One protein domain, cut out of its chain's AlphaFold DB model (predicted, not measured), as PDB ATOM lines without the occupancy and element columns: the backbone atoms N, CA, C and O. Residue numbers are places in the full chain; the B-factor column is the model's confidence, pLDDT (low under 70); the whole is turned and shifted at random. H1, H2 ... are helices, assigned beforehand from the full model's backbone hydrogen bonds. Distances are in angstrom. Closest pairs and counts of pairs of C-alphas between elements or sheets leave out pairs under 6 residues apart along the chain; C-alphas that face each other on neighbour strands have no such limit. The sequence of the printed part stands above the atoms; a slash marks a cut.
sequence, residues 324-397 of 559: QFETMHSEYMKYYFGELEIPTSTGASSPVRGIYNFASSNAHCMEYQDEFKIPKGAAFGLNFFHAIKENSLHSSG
ATOM      1  N   GLN A 324      22.200  76.331  29.470       83.69
ATOM      2  CA  GLN A 324      23.338  76.159  30.370       83.69
ATOM      3  C   GLN A 324      22.976  76.468  31.830       83.69
ATOM      4  O   GLN A 324      23.409  75.723  32.706       83.69
ATOM      5  N   PHE A 325      22.157  77.496  32.091       83.12
ATOM      6  CA  PHE A 325      21.664  77.812  33.439       83.12
ATOM      7  C   PHE A 325      20.820  76.676  33.991       83.12
ATOM      8  O   PHE A 325      21.110  76.161  35.067       83.12
ATOM      9  N   GLU A 326      19.838  76.229  33.211       86.25
ATOM     10  CA  GLU A 326      18.973  75.106  33.573       86.25
ATOM     11  C   GLU A 326      19.787  73.836  33.843       86.25
ATOM     12  O   GLU A 326      19.540  73.130  34.822       86.25
ATOM     13  N   THR A 327      20.797  73.565  33.008       90.06
ATOM     14  CA  THR A 327      21.672  72.393  33.149       90.06
ATOM     15  C   THR A 327      22.515  72.483  34.418       90.06
ATOM     16  O   THR A 327      22.476  71.564  35.232       90.06
ATOM     17  N   MET A 328      23.235  73.590  34.628       89.12
ATOM     18  CA  MET A 328      24.093  73.780  35.803       89.12
ATOM     19  C   MET A 328      23.287  73.818  37.101       89.12
ATOM     20  O   MET A 328      23.705  73.239  38.103       89.12
ATOM     21  N   HIS A 329      22.109  74.443  37.084       87.19
ATOM     22  CA  HIS A 329      21.186  74.438  38.213       87.19
ATOM     23  C   HIS A 329      20.659  73.028  38.500       87.19
ATOM     24  O   HIS A 329      20.696  72.577  39.642       87.19
ATOM     25  N   SER A 330      20.227  72.286  37.474       90.31
ATOM     26  CA  SER A 330      19.795  70.890  37.618       90.31
ATOM     27  C   SER A 330      20.905  70.008  38.200       90.31
ATOM     28  O   SER A 330      20.652  69.219  39.108       90.31
ATOM     29  N   GLU A 331      22.146  70.157  37.728       92.06
ATOM     30  CA  GLU A 331      23.301  69.442  38.276       92.06
ATOM     31  C   GLU A 331      23.598  69.827  39.727       92.06
ATOM     32  O   GLU A 331      23.799  68.939  40.557       92.06
ATOM     33  N   TYR A 332      23.569  71.122  40.055       89.62
ATOM     34  CA  TYR A 332      23.687  71.606  41.431       89.62
ATOM     35  C   TYR A 332      22.649  70.950  42.346       89.62
ATOM     36  O   TYR A 332      23.018  70.409  43.389       89.62
ATOM     37  N   MET A 333      21.376  70.925  41.936       88.25
ATOM     38  CA  MET A 333      20.294  70.367  42.749       88.25
ATOM     39  C   MET A 333      20.471  68.871  43.015       88.25
ATOM     40  O   MET A 333      20.180  68.419  44.119       88.25
ATOM     41  N   LYS A 334      21.034  68.108  42.069       93.25
ATOM     42  CA  LYS A 334      21.346  66.686  42.286       93.25
ATOM     43  C   LYS A 334      22.368  66.475  43.404       93.25
ATOM     44  O   LYS A 334      22.181  65.589  44.232       93.25
ATOM     45  N   TYR A 335      23.428  67.283  43.463       90.69
ATOM     46  CA  TYR A 335      24.379  67.214  44.582       90.69
ATOM     47  C   TYR A 335      23.768  67.742  45.879       90.69
ATOM     48  O   TYR A 335      23.944  67.140  46.935       90.69
ATOM     49  N   TYR A 336      23.038  68.856  45.799       84.19
ATOM     50  CA  TYR A 336      22.402  69.485  46.950       84.19
ATOM     51  C   TYR A 336      21.405  68.546  47.642       84.19
ATOM     52  O   TYR A 336      21.386  68.463  48.867       84.19
ATOM     53  N   PHE A 337      20.618  67.789  46.872       86.69
ATOM     54  CA  PHE A 337      19.665  66.813  47.399       86.69
ATOM     55  C   PHE A 337      20.260  65.429  47.696       86.69
ATOM     56  O   PHE A 337      19.521  64.549  48.138       86.69
ATOM     57  N   GLY A 338      21.562  65.227  47.475       87.19
ATOM     58  CA  GLY A 338      22.225  63.942  47.706       87.19
ATOM     59  C   GLY A 338      21.888  62.858  46.673       87.19
ATOM     60  O   GLY A 338      22.160  61.687  46.910       87.19
ATOM     61  N   GLU A 339      21.316  63.218  45.518       93.44
ATOM     62  CA  GLU A 339      21.109  62.285  44.397       93.44
ATOM     63  C   GLU A 339      22.440  61.860  43.757       93.44
ATOM     64  O   GLU A 339      22.549  60.771  43.191       93.44
ATOM     65  N   LEU A 340      23.451  62.731  43.839       92.69
ATOM     66  CA  LEU A 340      24.826  62.456  43.441       92.69
ATOM     67  C   LEU A 340      25.767  62.590  44.638       92.69
ATOM     68  O   LEU A 340      25.690  63.552  45.403       92.69
ATOM     69  N   GLU A 341      26.707  61.652  44.751       91.19
ATOM     70  CA  GLU A 341      27.787  61.737  45.731       91.19
ATOM     71  C   GLU A 341      28.736  62.886  45.373       91.19
ATOM     72  O   GLU A 341      29.177  63.028  44.230       91.19
ATOM     73  N   ILE A 342      29.079  63.705  46.366       89.38
ATOM     74  CA  ILE A 342      29.996  64.829  46.186       89.38
ATOM     75  C   ILE A 342      31.401  64.276  45.921       89.38
ATOM     76  O   ILE A 342      31.952  63.591  46.790       89.38
ATOM     77  N   PRO A 343      32.031  64.604  44.781       89.38
ATOM     78  CA  PRO A 343      33.361  64.108  44.465       89.38
ATOM     79  C   PRO A 343      34.371  64.492  45.545       89.38
ATOM     80  O   PRO A 343      34.420  65.636  45.994       89.38
ATOM     81  N   THR A 344      35.232  63.551  45.923       83.44
ATOM     82  CA  THR A 344      36.354  63.809  46.844       83.44
ATOM     83  C   THR A 344      37.397  64.749  46.244       83.44
ATOM     84  O   THR A 344      38.080  65.472  46.965       83.44
ATOM     85  N   SER A 345      37.507  64.768  44.914       82.25
ATOM     86  CA  SER A 345      38.336  65.732  44.197       82.25
ATOM     87  C   SER A 345      37.614  67.069  44.068       82.25
ATOM     88  O   SER A 345      36.543  67.156  43.469       82.25
ATOM     89  N   THR A 346      38.252  68.127  44.554       76.06
ATOM     90  CA  THR A 346      37.830  69.529  44.391       76.06
ATOM     91  C   THR A 346      38.613  70.236  43.277       76.06
ATOM     92  O   THR A 346      38.555  71.457  43.122       76.06
ATOM     93  N   GLY A 347      39.384  69.465  42.497       78.62
ATOM     94  CA  GLY A 347      40.221  69.980  41.420       78.62
ATOM     95  C   GLY A 347      39.417  70.591  40.272       78.62
ATOM     96  O   GLY A 347      38.197  70.469  40.191       78.62
ATOM     97  N   ALA A 348      40.122  71.211  39.324       75.94
ATOM     98  CA  ALA A 348      39.512  71.906  38.185       75.94
ATOM     99  C   ALA A 348      38.597  71.022  37.312       75.94
ATOM    100  O   ALA A 348      37.704  71.541  36.655       75.94
ATOM    101  N   SER A 349      38.801  69.701  37.307       82.25
ATOM    102  CA  SER A 349      37.964  68.738  36.581       82.25
ATOM    103  C   SER A 349      36.740  68.261  37.368       82.25
ATOM    104  O   SER A 349      36.023  67.382  36.896       82.25
ATOM    105  N   SER A 350      36.535  68.753  38.591       88.44
ATOM    106  CA  SER A 350      35.427  68.334  39.438       88.44
ATOM    107  C   SER A 350      34.117  68.995  38.994       88.44
ATOM    108  O   SER A 350      34.094  70.214  38.807       88.44
ATOM    109  N   PRO A 351      33.005  68.250  38.867       89.56
ATOM    110  CA  PRO A 351      31.709  68.832  38.515       89.56
ATOM    111  C   PRO A 351      31.228  69.860  39.550       89.56
ATOM    112  O   PRO A 351      30.720  70.911  39.169       89.56
ATOM    113  N   VAL A 352      31.489  69.645  40.849       89.12
ATOM    114  CA  VAL A 352      31.152  70.639  41.890       89.12
ATOM    115  C   VAL A 352      31.980  71.918  41.771       89.12
ATOM    116  O   VAL A 352      31.490  73.002  42.085       89.12
ATOM    117  N   ARG A 353      33.205  71.825  41.231       86.94
ATOM    118  CA  ARG A 353      34.009  73.005  40.902       86.94
ATOM    119  C   ARG A 353      33.420  73.759  39.714       86.94
ATOM    120  O   ARG A 353      33.387  74.986  39.744       86.94
ATOM    121  N   GLY A 354      32.932  73.043  38.701       88.19
ATOM    122  CA  GLY A 354      32.197  73.625  37.574       88.19
ATOM    123  C   GLY A 354      30.967  74.409  38.032       88.19
ATOM    124  O   GLY A 354      30.818  75.572  37.664       88.19
ATOM    125  N   ILE A 355      30.165  73.818  38.919       89.12
ATOM    126  CA  ILE A 355      28.994  74.462  39.532       89.12
ATOM    127  C   ILE A 355      29.391  75.707  40.332       89.12
ATOM    128  O   ILE A 355      28.777  76.758  40.172       89.12
ATOM    129  N   TYR A 356      30.435  75.628  41.162       87.88
ATOM    130  CA  TYR A 356      30.927  76.784  41.915       87.88
ATOM    131  C   TYR A 356      31.399  77.921  41.002       87.88
ATOM    132  O   TYR A 356      31.057  79.083  41.233       87.88
ATOM    133  N   ASN A 357      32.168  77.595  39.959       86.31
ATOM    134  CA  ASN A 357      32.627  78.573  38.976       86.31
ATOM    135  C   ASN A 357      31.431  79.238  38.296       86.31
ATOM    136  O   ASN A 357      31.372  80.461  38.222       86.31
ATOM    137  N   PHE A 358      30.468  78.427  37.853       86.69
ATOM    138  CA  PHE A 358      29.253  78.896  37.213       86.69
ATOM    139  C   PHE A 358      28.461  79.828  38.133       86.69
ATOM    140  O   PHE A 358      28.138  80.940  37.727       86.69
ATOM    141  N   ALA A 359      28.214  79.419  39.379       86.19
ATOM    142  CA  ALA A 359      27.476  80.220  40.346       86.19
ATOM    143  C   ALA A 359      28.186  81.536  40.684       86.19
ATOM    144  O   ALA A 359      27.541  82.569  40.819       86.19
ATOM    145  N   SER A 360      29.518  81.514  40.778       84.69
ATOM    146  CA  SER A 360      30.310  82.711  41.070       84.69
ATOM    147  C   SER A 360      30.304  83.696  39.900       84.69
ATOM    148  O   SER A 360      30.010  84.869  40.105       84.69
ATOM    149  N   SER A 361      30.571  83.236  38.672       81.56
ATOM    150  CA  SER A 361      30.594  84.101  37.483       81.56
ATOM    151  C   SER A 361      29.208  84.655  37.125       81.56
ATOM    152  O   SER A 361      29.093  85.780  36.643       81.56
ATOM    153  N   ASN A 362      28.147  83.910  37.443       82.94
ATOM    154  CA  ASN A 362      26.761  84.272  37.144       82.94
ATOM    155  C   ASN A 362      25.969  84.761  38.363       82.94
ATOM    156  O   ASN A 362      24.740  84.771  38.330       82.94
ATOM    157  N   ALA A 363      26.640  85.189  39.436       82.69
ATOM    158  CA  ALA A 363      25.955  85.645  40.647       82.69
ATOM    159  C   ALA A 363      24.969  86.800  40.366       82.69
ATOM    160  O   ALA A 363      23.882  86.837  40.934       82.69
ATOM    161  N   HIS A 364      25.303  87.676  39.413       81.75
ATOM    162  CA  HIS A 364      24.424  88.750  38.942       81.75
ATOM    163  C   HIS A 364      23.136  88.238  38.272       81.75
ATOM    164  O   HIS A 364      22.094  88.865  38.398       81.75
ATOM    165  N   CYS A 365      23.174  87.089  37.591       81.94
ATOM    166  CA  CYS A 365      22.001  86.501  36.942       81.94
ATOM    167  C   CYS A 365      20.992  85.938  37.944       81.94
ATOM    168  O   CYS A 365      19.788  85.958  37.696       81.94
ATOM    169  N   MET A 366      21.476  85.472  39.094       75.94
ATOM    170  CA  MET A 366      20.642  84.888  40.146       75.94
ATOM    171  C   MET A 366      19.763  85.923  40.858       75.94
ATOM    172  O   MET A 366      18.828  85.540  41.555       75.94
ATOM    173  N   GLU A 367      20.039  87.217  40.681       70.56
ATOM    174  CA  GLU A 367      19.161  88.304  41.133       70.56
ATOM    175  C   GLU A 367      17.949  88.497  40.205       70.56
ATOM    176  O   GLU A 367      16.915  88.986  40.648       70.56
ATOM    177  N   TYR A 368      18.051  88.090  38.932       70.56
ATOM    178  CA  TYR A 368      16.985  88.256  37.935       70.56
ATOM    179  C   TYR A 368      16.082  87.029  37.791       70.56
ATOM    180  O   TYR A 368      15.000  87.130  37.213       70.56
ATOM    181  N   GLN A 369      16.528  85.866  38.268       74.81
ATOM    182  CA  GLN A 369      15.839  84.592  38.078       74.81
ATOM    183  C   GLN A 369      15.628  83.879  39.411       74.81
ATOM    184  O   GLN A 369      16.428  83.030  39.813       74.81
ATOM    185  N   ASP A 370      14.511  84.193  40.069       74.50
ATOM    186  CA  ASP A 370      14.128  83.593  41.355       74.50
ATOM    187  C   ASP A 370      14.118  82.054  41.315       74.50
ATOM    188  O   ASP A 370      14.457  81.400  42.300       74.50
ATOM    189  N   GLU A 371      13.774  81.464  40.167       74.50
ATOM    190  CA  GLU A 371      13.680  80.012  39.979       74.50
ATOM    191  C   GLU A 371      15.038  79.288  39.872       74.50
ATOM    192  O   GLU A 371      15.092  78.074  40.071       74.50
ATOM    193  N   PHE A 372      16.135  80.015  39.616       71.19
ATOM    194  CA  PHE A 372      17.490  79.462  39.450       71.19
ATOM    195  C   PHE A 372      18.479  79.961  40.510       71.19
ATOM    196  O   PHE A 372      19.699  79.928  40.315       71.19
ATOM    197  N   LYS A 373      17.971  80.444  41.648       75.31
ATOM    198  CA  LYS A 373      18.797  81.007  42.713       75.31
ATOM    199  C   LYS A 373      19.630  79.917  43.395       75.31
ATOM    200  O   LYS A 373      19.142  79.191  44.256       75.31
ATOM    201  N   ILE A 374      20.917  79.843  43.053       74.31
ATOM    202  CA  ILE A 374      21.913  79.031  43.763       74.31
ATOM    203  C   ILE A 374      22.593  79.937  44.794       74.31
ATOM    204  O   ILE A 374      23.356  80.823  44.411       74.31
ATOM    205  N   PRO A 375      22.386  79.752  46.111       70.44
ATOM    206  CA  PRO A 375      23.118  80.542  47.089       70.44
ATOM    207  C   PRO A 375      24.623  80.319  46.902       70.44
ATOM    208  O   PRO A 375      25.102  79.186  46.986       70.44
ATOM    209  N   LYS A 376      25.394  81.390  46.677       68.56
ATOM    210  CA  LYS A 376      26.856  81.311  46.495       68.56
ATOM    211  C   LYS A 376      27.535  80.539  47.633       68.56
ATOM    212  O   LYS A 376      28.408  79.713  47.380       68.56
ATOM    213  N   GLY A 377      27.074  80.742  48.871       71.69
ATOM    214  CA  GLY A 377      27.539  80.000  50.046       71.69
ATOM    215  C   GLY A 377      27.282  78.490  49.966       71.69
ATOM    216  O   GLY A 377      28.127  77.708  50.389       71.69
ATOM    217  N   ALA A 378      26.176  78.061  49.355       79.31
ATOM    218  CA  ALA A 378      25.870  76.645  49.161       79.31
ATOM    219  C   ALA A 378      26.730  76.018  48.051       79.31
ATOM    220  O   ALA A 378      27.261  74.923  48.228       79.31
ATOM    221  N   ALA A 379      26.955  76.731  46.941       81.75
ATOM    222  CA  ALA A 379      27.884  76.289  45.897       81.75
ATOM    223  C   ALA A 379      29.336  76.207  46.409       81.75
ATOM    224  O   ALA A 379      30.065  75.266  46.090       81.75
ATOM    225  N   PHE A 380      29.749  77.162  47.248       79.69
ATOM    226  CA  PHE A 380      31.023  77.104  47.965       79.69
ATOM    227  C   PHE A 380      31.069  75.886  48.896       79.69
ATOM    228  O   PHE A 380      32.000  75.085  48.817       79.69
ATOM    229  N   GLY A 381      30.037  75.696  49.723       78.44
ATOM    230  CA  GLY A 381      29.914  74.558  50.631       78.44
ATOM    231  C   GLY A 381      30.022  73.211  49.916       78.44
ATOM    232  O   GLY A 381      30.723  72.330  50.400       78.44
ATOM    233  N   LEU A 382      29.427  73.076  48.728       82.44
ATOM    234  CA  LEU A 382      29.581  71.900  47.866       82.44
ATOM    235  C   LEU A 382      31.028  71.684  47.424       82.44
ATOM    236  O   LEU A 382      31.570  70.590  47.583       82.44
ATOM    237  N   ASN A 383      31.671  72.721  46.882       81.31
ATOM    238  CA  ASN A 383      33.039  72.615  46.379       81.31
ATOM    239  C   ASN A 383      34.059  72.309  47.488       81.31
ATOM    240  O   ASN A 383      35.094  71.710  47.212       81.31
ATOM    241  N   PHE A 384      33.783  72.710  48.728       78.56
ATOM    242  CA  PHE A 384      34.665  72.492  49.878       78.56
ATOM    243  C   PHE A 384      34.111  71.479  50.885       78.56
ATOM    244  O   PHE A 384      34.646  71.362  51.986       78.56
ATOM    245  N   PHE A 385      33.085  70.708  50.511       80.19
ATOM    246  CA  PHE A 385      32.340  69.849  51.432       80.19
ATOM    247  C   PHE A 385      33.236  68.894  52.217       80.19
ATOM    248  O   PHE A 385      33.142  68.821  53.438       80.19
ATOM    249  N   HIS A 386      34.140  68.186  51.535       77.81
ATOM    250  CA  HIS A 386      35.028  67.226  52.194       77.81
ATOM    251  C   HIS A 386      36.008  67.909  53.149       77.81
ATOM    252  O   HIS A 386      36.202  67.416  54.254       77.81
ATOM    253  N   ALA A 387      36.550  69.074  52.786       72.19
ATOM    254  CA  ALA A 387      37.417  69.847  53.676       72.19
ATOM    255  C   ALA A 387      36.650  70.356  54.910       72.19
ATOM    256  O   ALA A 387      37.134  70.242  56.035       72.19
ATOM    257  N   ILE A 388      35.424  70.855  54.716       73.56
ATOM    258  CA  ILE A 388      34.532  71.281  55.805       73.56
ATOM    259  C   ILE A 388      34.204  70.095  56.717       73.56
ATOM    260  O   ILE A 388      34.293  70.216  57.940       73.56
ATOM    261  N   LYS A 389      33.875  68.935  56.139       73.12
ATOM    262  CA  LYS A 389      33.593  67.691  56.862       73.12
ATOM    263  C   LYS A 389      34.800  67.252  57.685       73.12
ATOM    264  O   LYS A 389      34.654  67.015  58.877       73.12
ATOM    265  N   GLU A 390      35.991  67.183  57.095       67.44
ATOM    266  CA  GLU A 390      37.208  66.783  57.810       67.44
ATOM    267  C   GLU A 390      37.565  67.747  58.948       67.44
ATOM    268  O   GLU A 390      37.852  67.289  60.056       67.44
ATOM    269  N   ASN A 391      37.458  69.058  58.723       65.69
ATOM    270  CA  ASN A 391      37.697  70.065  59.760       65.69
ATOM    271  C   ASN A 391      36.671  69.981  60.899       65.69
ATOM    272  O   ASN A 391      37.050  70.060  62.065       65.69
ATOM    273  N   SER A 392      35.391  69.765  60.579       64.62
ATOM    274  CA  SER A 392      34.315  69.622  61.574       64.62
ATOM    275  C   SER A 392      34.475  68.356  62.421       64.62
ATOM    276  O   SER A 392      34.198  68.343  63.621       64.62
ATOM    277  N   LEU A 393      34.955  67.267  61.816       58.44
ATOM    278  CA  LEU A 393      35.276  66.036  62.540       58.44
ATOM    279  C   LEU A 393      36.494  66.211  63.450       58.44
ATOM    280  O   LEU A 393      36.512  65.689  64.563       58.44
ATOM    281  N   HIS A 394      37.493  66.972  63.001       48.88
ATOM    282  CA  HIS A 394      38.666  67.276  63.810       48.88
ATOM    283  C   HIS A 394      38.319  68.157  65.020       48.88
ATOM    284  O   HIS A 394      38.738  67.849  66.134       48.88
ATOM    285  N   SER A 395      37.512  69.205  64.827       46.78
ATOM    286  CA  SER A 395      37.120  70.130  65.899       46.78
ATOM    287  C   SER A 395      36.167  69.511  66.926       46.78
ATOM    288  O   SER A 395      36.226  69.867  68.099       46.78
ATOM    289  N   SER A 396      35.330  68.551  66.523       48.38
ATOM    290  CA  SER A 396      34.395  67.852  67.421       48.38
ATOM    291  C   SER A 396      35.032  66.729  68.251       48.38
ATOM    292  O   SER A 396      34.358  66.122  69.083       48.38
ATOM    293  N   GLY A 397      36.316  66.412  68.039       46.59
ATOM    294  CA  GLY A 397      37.008  65.327  68.748       46.59
ATOM    295  C   GLY A 397      36.479  63.920  68.428       46.59
ATOM    296  O   GLY A 397      36.871  62.948  69.082       46.59
TER     297      GLY A 397
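Overview. This is residues 324 to 397 of the 559 residues of an uncharacterized protein of Halobacteriovoraceae bacterium (UniProt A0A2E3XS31). Two helices, H2 and H3, lie side by side as a helical hairpin, and H1 packs crosswise on H2; H4 turns off sharply after H3, and its residues 390 to 395, with 396 and 397, stick out as a free arm. Two long loops, residues 337 to 350 and 362 to 375, join H1 to H2 and H2 to H3. The printed part has 74 residues, with four named helices in the order H1, H2, H3, H4 and no named strand, and its class is all helix. The whole is compact, with a radius of gyration of the C-alphas of 12.9 A, and the C-alphas span 43 by 22 by 21 A, only just elongated, with the free arm at one end of the length.

Along the chain. Find C-alpha 324 at (23.338, 76.159, 30.370); from there H1, residues 324 to 336, runs 17.9 A to C-alpha 336. After the loop, look at C-alpha 351 at (31.709, 68.832, 38.515), where H2, residues 351 to 361, begins and runs 15.3 A. Past the second loop you reach H3, residues 376 to 383, 10.7 A long. H4, residues 385 to 395, then runs 15.2 A and ends at C-alpha 395, at (37.120, 70.130, 65.899).

Arrangement. Begin with H1, which touches H2 with residues 328 to 332 alone; their closest C-alphas, those of Met 328 and Ile 355, are 6.2 A apart. H1 and H2 run opposite ways at a steep tilt of 54 degrees. With residues 332 to 336 alone, H1 only just touches H3, with 3 pairs of C-alphas within 8 A, the closest being those of Tyr 336 and Leu 382 at 7.6 A; the tilt is steep, 65 degrees. H2 and H3 form a helical hairpin: they touch, run opposite ways at a shallow tilt of 23 degrees, and their closest C-alphas, those of Tyr 356 and Ala 379, are 5.0 A apart. The helix packing is mostly crossed, only just, with 1 of 3 touching pairs at a shallow tilt. H4 is close to H3 but not clearly touching it, about perpendicular at 84 degrees, with the closest C-alphas, those of Gly 381 and Ile 388, 7.7 A apart. H4 is apart from H1 and from H2. In H1, H2, H3 and H4 every O i to N i+4 pair is within hydrogen-bond range.

Size, cuts and confidence. The C-alphas of Tyr 368 and Gly 397, the two farthest apart, are 43.3 A from each other. Without residues 390 to 397, which stand free, the body spans 32 by 21 by 20 A. The printed part has no cut. The links H1 to H2 and H2 to H3 are long, 14 residues each, and the link H3 to H4 is tight. The mean pLDDT of the printed part of this model is 79.6; look for values under 70 at residue 376 and at residues 390 to 397.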